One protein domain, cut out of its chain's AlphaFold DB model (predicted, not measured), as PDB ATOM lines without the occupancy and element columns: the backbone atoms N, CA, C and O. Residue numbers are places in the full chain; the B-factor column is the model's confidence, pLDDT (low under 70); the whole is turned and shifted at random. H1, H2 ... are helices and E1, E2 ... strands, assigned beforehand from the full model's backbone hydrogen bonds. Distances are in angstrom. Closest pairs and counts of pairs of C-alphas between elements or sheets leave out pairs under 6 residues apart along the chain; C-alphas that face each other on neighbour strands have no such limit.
ATOM      1  N   VAL A   7      12.258 158.297 -10.658       93.88
ATOM      2  CA  VAL A   7      11.481 159.131  -9.740       93.88
ATOM      3  C   VAL A   7      12.325 159.424  -8.506       93.88
ATOM      4  O   VAL A   7      12.770 158.508  -7.818       93.88
ATOM      5  N   VAL A   8      12.518 160.707  -8.210       93.50
ATOM      6  CA  VAL A   8      13.198 161.179  -6.999       93.50
ATOM      7  C   VAL A   8      12.141 161.604  -5.988       93.50
ATOM      8  O   VAL A   8      11.252 162.390  -6.317       93.50
ATOM      9  N   ALA A   9      12.219 161.094  -4.761       91.75
ATOM     10  CA  ALA A   9      11.260 161.415  -3.709       91.75
ATOM     11  C   ALA A   9      11.948 161.749  -2.384       91.75
ATOM     12  O   ALA A   9      12.981 161.180  -2.046       91.75
ATOM     13  N   GLY A  10      11.330 162.633  -1.602       88.44
ATOM     14  CA  GLY A  10      11.726 162.865  -0.217       88.44
ATOM     15  C   GLY A  10      11.228 161.761   0.723       88.44
ATOM     16  O   GLY A  10      10.216 161.100   0.463       88.44
ATOM     17  N   THR A  11      11.869 161.610   1.880       84.06
ATOM     18  CA  THR A  11      11.393 160.701   2.943       84.06
ATOM     19  C   THR A  11      10.031 161.103   3.529       84.06
ATOM     20  O   THR A  11       9.329 160.248   4.071       84.06
ATOM     21  N   PHE A  12       9.598 162.355   3.357       83.31
ATOM     22  CA  PHE A  12       8.260 162.827   3.747       83.31
ATOM     23  C   PHE A  12       7.161 162.553   2.716       83.31
ATOM     24  O   PHE A  12       5.984 162.771   3.008       83.31
ATOM     25  N   THR A  13       7.507 162.078   1.515       85.56
ATOM     26  CA  THR A  13       6.502 161.639   0.541       85.56
ATOM     27  C   THR A  13       5.624 160.558   1.174       85.56
ATOM     28  O   THR A  13       6.124 159.672   1.865       85.56
ATOM     29  N   ARG A  14       4.305 160.613   0.948       89.12
ATOM     30  CA  ARG A  14       3.369 159.626   1.508       89.12
ATOM     31  C   ARG A  14       3.803 158.207   1.148       89.12
ATOM     32  O   ARG A  14       4.172 157.935   0.001       89.12
ATOM     33  N   ARG A  15       3.749 157.302   2.125       88.94
ATOM     34  CA  ARG A  15       4.198 155.917   1.959       88.94
ATOM     35  C   ARG A  15       3.459 155.232   0.810       88.94
ATOM     36  O   ARG A  15       4.098 154.604  -0.027       88.94
ATOM     37  N   GLU A  16       2.153 155.447   0.720       91.00
ATOM     38  CA  GLU A  16       1.271 154.886  -0.303       91.00
ATOM     39  C   GLU A  16       1.698 155.339  -1.705       91.00
ATOM     40  O   GLU A  16       1.696 154.556  -2.651       91.00
ATOM     41  N   THR A  17       2.135 156.597  -1.845       89.44
ATOM     42  CA  THR A  17       2.652 157.126  -3.116       89.44
ATOM     43  C   THR A  17       3.943 156.419  -3.518       89.44
ATOM     44  O   THR A  17       4.094 156.025  -4.674       89.44
ATOM     45  N   ARG A  18       4.862 156.199  -2.571       89.88
ATOM     46  CA  ARG A  18       6.111 155.469  -2.837       89.88
ATOM     47  C   ARG A  18       5.857 154.010  -3.207       89.88
ATOM     48  O   ARG A  18       6.443 153.519  -4.169       89.88
ATOM     49  N   GLU A  19       4.970 153.328  -2.488       90.19
ATOM     50  CA  GLU A  19       4.599 151.936  -2.772       90.19
ATOM     51  C   GLU A  19       3.938 151.802  -4.149       90.19
ATOM     52  O   GLU A  19       4.293 150.917  -4.924       90.19
ATOM     53  N   PHE A  20       3.067 152.741  -4.515       90.12
ATOM     54  CA  PHE A  20       2.437 152.807  -5.833       90.12
ATOM     55  C   PHE A  20       3.434 153.023  -6.986       90.12
ATOM     56  O   PHE A  20       3.259 152.454  -8.069       90.12
ATOM     57  N   ILE A  21       4.480 153.828  -6.773       90.19
ATOM     58  CA  ILE A  21       5.571 154.021  -7.744       90.19
ATOM     59  C   ILE A  21       6.367 152.720  -7.904       90.19
ATOM     60  O   ILE A  21       6.573 152.264  -9.031       90.19
ATOM     61  N   ARG A  22       6.749 152.083  -6.787       88.00
ATOM     62  CA  ARG A  22       7.478 150.802  -6.787       88.00
ATOM     63  C   ARG A  22       6.674 149.682  -7.449       88.00
ATOM     64  O   ARG A  22       7.226 148.927  -8.243       88.00
ATOM     65  N   ALA A  23       5.366 149.608  -7.194       90.19
ATOM     66  CA  ALA A  23       4.467 148.621  -7.800       90.19
ATOM     67  C   ALA A  23       4.399 148.743  -9.332       90.19
ATOM     68  O   ALA A  23       4.210 147.750 -10.031       90.19
ATOM     69  N   ARG A  24       4.624 149.947  -9.875       89.25
ATOM     70  CA  ARG A  24       4.760 150.184 -11.323       89.25
ATOM     71  C   ARG A  24       6.142 149.867 -11.887       89.25
ATOM     72  O   ARG A  24       6.378 150.147 -13.057       89.25
ATOM     73  N   ARG A  25       7.041 149.286 -11.085       87.56
ATOM     74  CA  ARG A  25       8.425 148.954 -11.462       87.56
ATOM     75  C   ARG A  25       9.226 150.163 -11.959       87.56
ATOM     76  O   ARG A  25      10.186 150.001 -12.704       87.56
ATOM     77  N   MET A  26       8.839 151.372 -11.547       91.00
ATOM     78  CA  MET A  26       9.633 152.573 -11.794       91.00
ATOM     79  C   MET A  26      10.786 152.627 -10.793       91.00
ATOM     80  O   MET A  26      10.615 152.276  -9.621       91.00
ATOM     81  N   ARG A  27      11.951 153.099 -11.240       92.69
ATOM     82  CA  ARG A  27      13.093 153.332 -10.357       92.69
ATOM     83  C   ARG A  27      12.765 154.493  -9.418       92.69
ATOM     84  O   ARG A  27      12.546 155.610  -9.875       92.69
ATOM     85  N   LEU A  28      12.720 154.217  -8.117       93.44
ATOM     86  CA  LEU A  28      12.463 155.207  -7.074       93.44
ATOM     87  C   LEU A  28      13.731 155.410  -6.245       93.44
ATOM     88  O   LEU A  28      14.193 154.476  -5.597       93.44
ATOM     89  N   GLU A  29      14.252 156.632  -6.237       94.81
ATOM     90  CA  GLU A  29      15.398 157.033  -5.422       94.81
ATOM     91  C   GLU A  29      14.924 157.986  -4.324       94.81
ATOM     92  O   GLU A  29      14.381 159.061  -4.591       94.81
ATOM     93  N   GLU A  30      15.119 157.585  -3.072       92.81
ATOM     94  CA  GLU A  30      14.683 158.369  -1.917       92.81
ATOM     95  C   GLU A  30      15.829 159.217  -1.361       92.81
ATOM     96  O   GLU A  30      16.949 158.729  -1.196       92.81
ATOM     97  N   PHE A  31      15.540 160.481  -1.061       92.50
ATOM     98  CA  PHE A  31      16.452 161.441  -0.448       92.50
ATOM     99  C   PHE A  31      15.896 161.874   0.909       92.50
ATOM    100  O   PHE A  31      14.728 162.246   1.044       92.50
ATOM    101  N   GLY A  32      16.731 161.762   1.939       90.25
ATOM    102  CA  GLY A  32      16.400 162.212   3.287       90.25
ATOM    103  C   GLY A  32      16.600 163.712   3.451       90.25
ATOM    104  O   GLY A  32      17.191 164.370   2.600       90.25
ATOM    105  N   VAL A  33      16.149 164.241   4.583       87.31
ATOM    106  CA  VAL A  33      16.519 165.595   4.998       87.31
ATOM    107  C   VAL A  33      17.978 165.603   5.409       87.31
ATOM    108  O   VAL A  33      18.388 164.781   6.230       87.31
ATOM    109  N   VAL A  34      18.727 166.539   4.849       89.94
ATOM    110  CA  VAL A  34      20.114 166.801   5.222       89.94
ATOM    111  C   VAL A  34      20.172 167.594   6.524       89.94
ATOM    112  O   VAL A  34      19.365 168.491   6.772       89.94
ATOM    113  N   ARG A  35      21.131 167.249   7.376       88.50
ATOM    114  CA  ARG A  35      21.343 167.859   8.698       88.50
ATOM    115  C   ARG A  35      22.650 168.633   8.790       88.50
ATOM    116  O   ARG A  35      22.927 169.237   9.816       88.50
ATOM    117  N   SER A  36      23.446 168.614   7.728       91.06
ATOM    118  CA  SER A  36      24.714 169.326   7.628       91.06
ATOM    119  C   SER A  36      25.016 169.692   6.178       91.06
ATOM    120  O   SER A  36      24.467 169.121   5.226       91.06
ATOM    121  N   VAL A  37      25.943 170.624   5.998       92.19
ATOM    122  CA  VAL A  37      26.474 170.995   4.686       92.19
ATOM    123  C   VAL A  37      27.211 169.808   4.052       92.19
ATOM    124  O   VAL A  37      27.124 169.590   2.843       92.19
ATOM    125  N   ALA A  38      27.863 168.971   4.866       93.25
ATOM    126  CA  ALA A  38      28.510 167.745   4.403       93.25
ATOM    127  C   ALA A  38      27.505 166.728   3.828       93.25
ATOM    128  O   ALA A  38      27.738 166.170   2.753       93.25
ATOM    129  N   GLU A  39      26.366 166.519   4.493       94.06
ATOM    130  CA  GLU A  39      25.287 165.670   3.971       94.06
ATOM    131  C   GLU A  39      24.674 166.249   2.688       94.06
ATOM    132  O   GLU A  39      24.400 165.502   1.747       94.06
ATOM    133  N   SER A  40      24.535 167.575   2.615       93.31
ATOM    134  CA  SER A  40      24.079 168.285   1.408       93.31
ATOM    135  C   SER A  40      25.012 168.015   0.227       93.31
ATOM    136  O   SER A  40      24.568 167.623  -0.854       93.31
ATOM    137  N   LYS A  41      26.330 168.100   0.451       95.62
ATOM    138  CA  LYS A  41      27.351 167.744  -0.544       95.62
ATOM    139  C   LYS A  41      27.241 166.284  -0.985       95.62
ATOM    140  O   LYS A  41      27.278 166.000  -2.182       95.62
ATOM    141  N   ALA A  42      27.065 165.358  -0.044       96.56
ATOM    142  CA  ALA A  42      26.897 163.942  -0.361       96.56
ATOM    143  C   ALA A  42      25.645 163.687  -1.222       96.56
ATOM    144  O   ALA A  42      25.707 162.917  -2.183       96.56
ATOM    145  N   GLN A  43      24.526 164.360  -0.935       95.75
ATOM    146  CA  GLN A  43      23.316 164.254  -1.750       95.75
ATOM    147  C   GLN A  43      23.478 164.869  -3.143       95.75
ATOM    148  O   GLN A  43      23.005 164.269  -4.109       95.75
ATOM    149  N   ILE A  44      24.188 165.997  -3.275       96.50
ATOM    150  CA  ILE A  44      24.538 166.590  -4.579       96.50
ATOM    151  C   ILE A  44      25.318 165.582  -5.425       96.50
ATOM    152  O   ILE A  44      24.952 165.328  -6.572       96.50
ATOM    153  N   LEU A  45      26.361 164.969  -4.859       98.12
ATOM    154  CA  LEU A  45      27.186 163.989  -5.568       98.12
ATOM    155  C   LEU A  45      26.393 162.728  -5.935       98.12
ATOM    156  O   LEU A  45      26.510 162.235  -7.056       98.12
ATOM    157  N   ARG A  46      25.536 162.237  -5.029       97.56
ATOM    158  CA  ARG A  46      24.645 161.106  -5.318       97.56
ATOM    159  C   ARG A  46      23.681 161.435  -6.452       97.56
ATOM    160  O   ARG A  46      23.546 160.634  -7.369       97.56
ATOM    161  N   MET A  47      23.027 162.596  -6.411       97.06
ATOM    162  CA  MET A  47      22.124 163.022  -7.481       97.06
ATOM    163  C   MET A  47      22.865 163.122  -8.812       97.06
ATOM    164  O   MET A  47      22.371 162.632  -9.822       97.06
ATOM    165  N   ALA A  48      24.070 163.692  -8.807       97.75
ATOM    166  CA  ALA A  48      24.892 163.822 -10.001       97.75
ATOM    167  C   ALA A  48      25.191 162.459 -10.646       97.75
ATOM    168  O   ALA A  48      25.038 162.325 -11.855       97.75
ATOM    169  N   ALA A  49      25.522 161.442  -9.846       97.62
ATOM    170  CA  ALA A  49      25.728 160.076 -10.331       97.62
ATOM    171  C   ALA A  49      24.438 159.425 -10.867       97.62
ATOM    172  O   ALA A  49      24.474 158.671 -11.834       97.62
ATOM    173  N   LEU A  50      23.275 159.719 -10.270       96.69
ATOM    174  CA  LEU A  50      21.991 159.177 -10.737       96.69
ATOM    175  C   LEU A  50      21.598 159.696 -12.123       96.69
ATOM    176  O   LEU A  50      20.946 158.969 -12.871       96.69
ATOM    177  N   VAL A  51      21.971 160.937 -12.443       96.19
ATOM    178  CA  VAL A  51      21.595 161.609 -13.696       96.19
ATOM    179  C   VAL A  51      22.743 161.702 -14.712       96.19
ATOM    180  O   VAL A  51      22.572 162.343 -15.745       96.19
ATOM    181  N   GLY A  52      23.904 161.093 -14.434       96.81
ATOM    182  CA  GLY A  52      25.082 161.117 -15.317       96.81
ATOM    183  C   GLY A  52      25.720 162.504 -15.477       96.81
ATOM    184  O   GLY A  52      26.173 162.867 -16.562       96.81
ATOM    185  N   ALA A  53      25.681 163.323 -14.423       97.75
ATOM    186  CA  ALA A  53      26.203 164.690 -14.391       97.75
ATOM    187  C   ALA A  53      27.315 164.867 -13.337       97.75
ATOM    188  O   ALA A  53      27.391 165.903 -12.673       97.75
ATOM    189  N   GLU A  54      28.174 163.864 -13.160       98.31
ATOM    190  CA  GLU A  54      29.174 163.778 -12.090       98.31
ATOM    191  C   GLU A  54      30.110 164.987 -12.051       98.31
ATOM    192  O   GLU A  54      30.403 165.494 -10.969       98.31
ATOM    193  N   GLU A  55      30.541 165.489 -13.211       98.00
ATOM    194  CA  GLU A  55      31.422 166.657 -13.284       98.00
ATOM    195  C   GLU A  55      30.737 167.921 -12.747       98.00
ATOM    196  O   GLU A  55      31.297 168.633 -11.915       98.00
ATOM    197  N   ARG A  56      29.467 168.140 -13.115       98.00
ATOM    198  CA  ARG A  56      28.657 169.239 -12.565       98.00
ATOM    199  C   ARG A  56      28.435 169.073 -11.062       98.00
ATOM    200  O   ARG A  56      28.434 170.059 -10.329       98.00
ATOM    201  N   GLY A  57      28.260 167.834 -10.602       98.12
ATOM    202  CA  GLY A  57      28.165 167.509  -9.180       98.12
ATOM    203  C   GLY A  57      29.430 167.886  -8.411       98.12
ATOM    204  O   GLY A  57      29.340 168.549  -7.378       98.12
ATOM    205  N   ARG A  58      30.607 167.519  -8.935       98.38
ATOM    206  CA  ARG A  58      31.912 167.871  -8.353       98.38
ATOM    207  C   ARG A  58      32.145 169.376  -8.333       98.38
ATOM    208  O   ARG A  58      32.539 169.900  -7.295       98.38
ATOM    209  N   GLN A  59      31.842 170.071  -9.429       98.25
ATOM    210  CA  GLN A  59      31.938 171.528  -9.485       98.25
ATOM    211  C   GLN A  59      31.071 172.175  -8.398       98.25
ATOM    212  O   GLN A  59      31.560 172.989  -7.617       98.25
ATOM    213  N   ARG A  60      29.800 171.767  -8.289       97.69
ATOM    214  CA  ARG A  60      28.878 172.334  -7.298       97.69
ATOM    215  C   ARG A  60      29.308 172.047  -5.858       97.69
ATOM    216  O   ARG A  60      29.173 172.907  -4.991       97.69
ATOM    217  N   ALA A  61      29.823 170.848  -5.605       97.19
ATOM    218  CA  ALA A  61      30.397 170.477  -4.318       97.19
ATOM    219  C   ALA A  61      31.613 171.355  -3.959       97.19
ATOM    220  O   ALA A  61      31.710 171.822  -2.827       97.19
ATOM    221  N   GLY A  62      32.490 171.638  -4.929       97.69
ATOM    222  CA  GLY A  62      33.635 172.532  -4.745       97.69
ATOM    223  C   GLY A  62      33.238 173.991  -4.492       97.69
ATOM    224  O   GLY A  62      33.826 174.647  -3.636       97.69
ATOM    225  N   GLU A  63      32.203 174.496  -5.172       97.31
ATOM    226  CA  GLU A  63      31.640 175.831  -4.905       97.31
ATOM    227  C   GLU A  63      31.138 175.963  -3.461       97.31
ATOM    228  O   GLU A  63      31.332 177.005  -2.828       97.31
ATOM    229  N   LEU A  64      30.506 174.905  -2.943       95.81
ATOM    230  CA  LEU A  64      30.015 174.846  -1.570       95.81
ATOM    231  C   LEU A  64      31.172 174.839  -0.567       95.81
ATOM    232  O   LEU A  64      31.155 175.631   0.372       95.81
ATOM    233  N   ASP A  65      32.198 174.016  -0.795       96.25
ATOM    234  CA  ASP A  65      33.391 173.975   0.060       96.25
ATOM    235  C   ASP A  65      34.081 175.352   0.109       96.25
ATOM    236  O   ASP A  65      34.318 175.893   1.191       96.25
ATOM    237  N   ALA A  66      34.271 175.999  -1.048       97.12
ATOM    238  CA  ALA A  66      34.848 177.341  -1.120       97.12
ATOM    239  C   ALA A  66      33.993 178.406  -0.406       97.12
ATOM    240  O   ALA A  66      34.529 179.353   0.175       97.12
ATOM    241  N   ALA A  67      32.662 178.289  -0.443       95.12
ATOM    242  CA  ALA A  67      31.775 179.188   0.291       95.12
ATOM    243  C   ALA A  67      31.898 179.004   1.811       95.12
ATOM    244  O   ALA A  67      31.963 179.999   2.536       95.12
ATOM    245  N   MET A  68      31.989 177.756   2.281       94.75
ATOM    246  CA  MET A  68      32.186 177.447   3.699       94.75
ATOM    247  C   MET A  68      33.539 177.942   4.206       94.75
ATOM    248  O   MET A  68      33.610 178.501   5.298       94.75
ATOM    249  N   ASP A  69      34.600 177.821   3.411       95.44
ATOM    250  CA  ASP A  69      35.921 178.336   3.785       95.44
ATOM    251  C   ASP A  69      35.936 179.862   3.893       95.44
ATOM    252  O   ASP A  69      36.454 180.410   4.869       95.44
ATOM    253  N   ARG A  70      35.292 180.565   2.951       95.06
ATOM    254  CA  ARG A  70      35.113 182.023   3.056       95.06
ATOM    255  C   ARG A  70      34.361 182.412   4.328       95.06
ATOM    256  O   ARG A  70      34.750 183.380   4.977       95.06
ATOM    257  N   LEU A  71      33.321 181.661   4.695       93.44
ATOM    258  CA  LEU A  71      32.564 181.903   5.923       93.44
ATOM    259  C   LEU A  71      33.434 181.710   7.173       93.44
ATOM    260  O   LEU A  71      33.437 182.579   8.041       93.44
ATOM    261  N   ARG A  72      34.231 180.634   7.230       93.12
ATOM    262  CA  ARG A  72      35.165 180.379   8.343       93.12
ATOM    263  C   ARG A  72      36.183 181.501   8.514       93.12
ATOM    264  O   ARG A  72      36.468 181.898   9.634       93.12
ATOM    265  N   ILE A  73      36.723 182.022   7.412       92.19
ATOM    266  CA  ILE A  73      37.696 183.126   7.439       92.19
ATOM    267  C   ILE A  73      37.040 184.438   7.899       92.19
ATOM    268  O   ILE A  73      37.675 185.258   8.568       92.19
ATOM    269  N   ALA A  74      35.777 184.655   7.526       89.75
ATOM    270  CA  ALA A  74      35.019 185.840   7.911       89.75
ATOM    271  C   ALA A  74      34.559 185.808   9.378       89.75
ATOM    272  O   ALA A  74      34.372 186.874   9.967       89.75
ATOM    273  N   ALA A  75      34.399 184.621   9.970       89.38
ATOM    274  CA  ALA A  75      34.020 184.454  11.367       89.38
ATOM    275  C   ALA A  75      35.062 185.109  12.294       89.38
ATOM    276  O   ALA A  75      36.228 184.717  12.339       89.38
TER     277      ALA A  75
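AT A GLANCE: This is residues 7 to 75 of the 177 residues of the protein "Iron complex transport system substrate-binding protein" of Xanthobacteraceae bacterium (UniProt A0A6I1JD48). A thin row of parts has the small parallel sheet E1 E2 between H1 at one end and the helical hairpin H2 H3 at the other; residues 69 to 75 stick out. The printed part has 69 residues, mostly helix, ordered E1 H1 E2 H2 H3. It is loose, radius of gyration of the C-alphas 15.5 A, spanning 50 by 25 by 9 A.

IN THESE COORDINATES: Find E1, residues 7 to 10, at C-alpha 7 (11.481, 159.131, -9.740). H1 is residues 15 to 23, E2 27 to 31, H2 37 to 50. H3, residues 54 to 74, runs 30.3 A to C-alpha 74 (35.019, 185.840, 7.911).

HOW THE PARTS SIT: Between parallel E1 and E2, N 7 and O 27 are 2.8 A apart, within hydrogen-bond range. E1, H1, E2 form a strand-helix-strand unit, a helix linking parallel neighbours, with a right-handed crossover. H2 and H3 touch, closest C-alphas Ala 48 and Glu 54 at 4.8 A, at a shallow tilt of 12 degrees, opposite ways. Every O i to N i+4 pair in H1, H2 and H3 is within range.

THE WHOLE: The farthest C-alphas, Ala 23 and Ala 74, are 50.7 A apart. No cut, no long link; no printed residue is under 70.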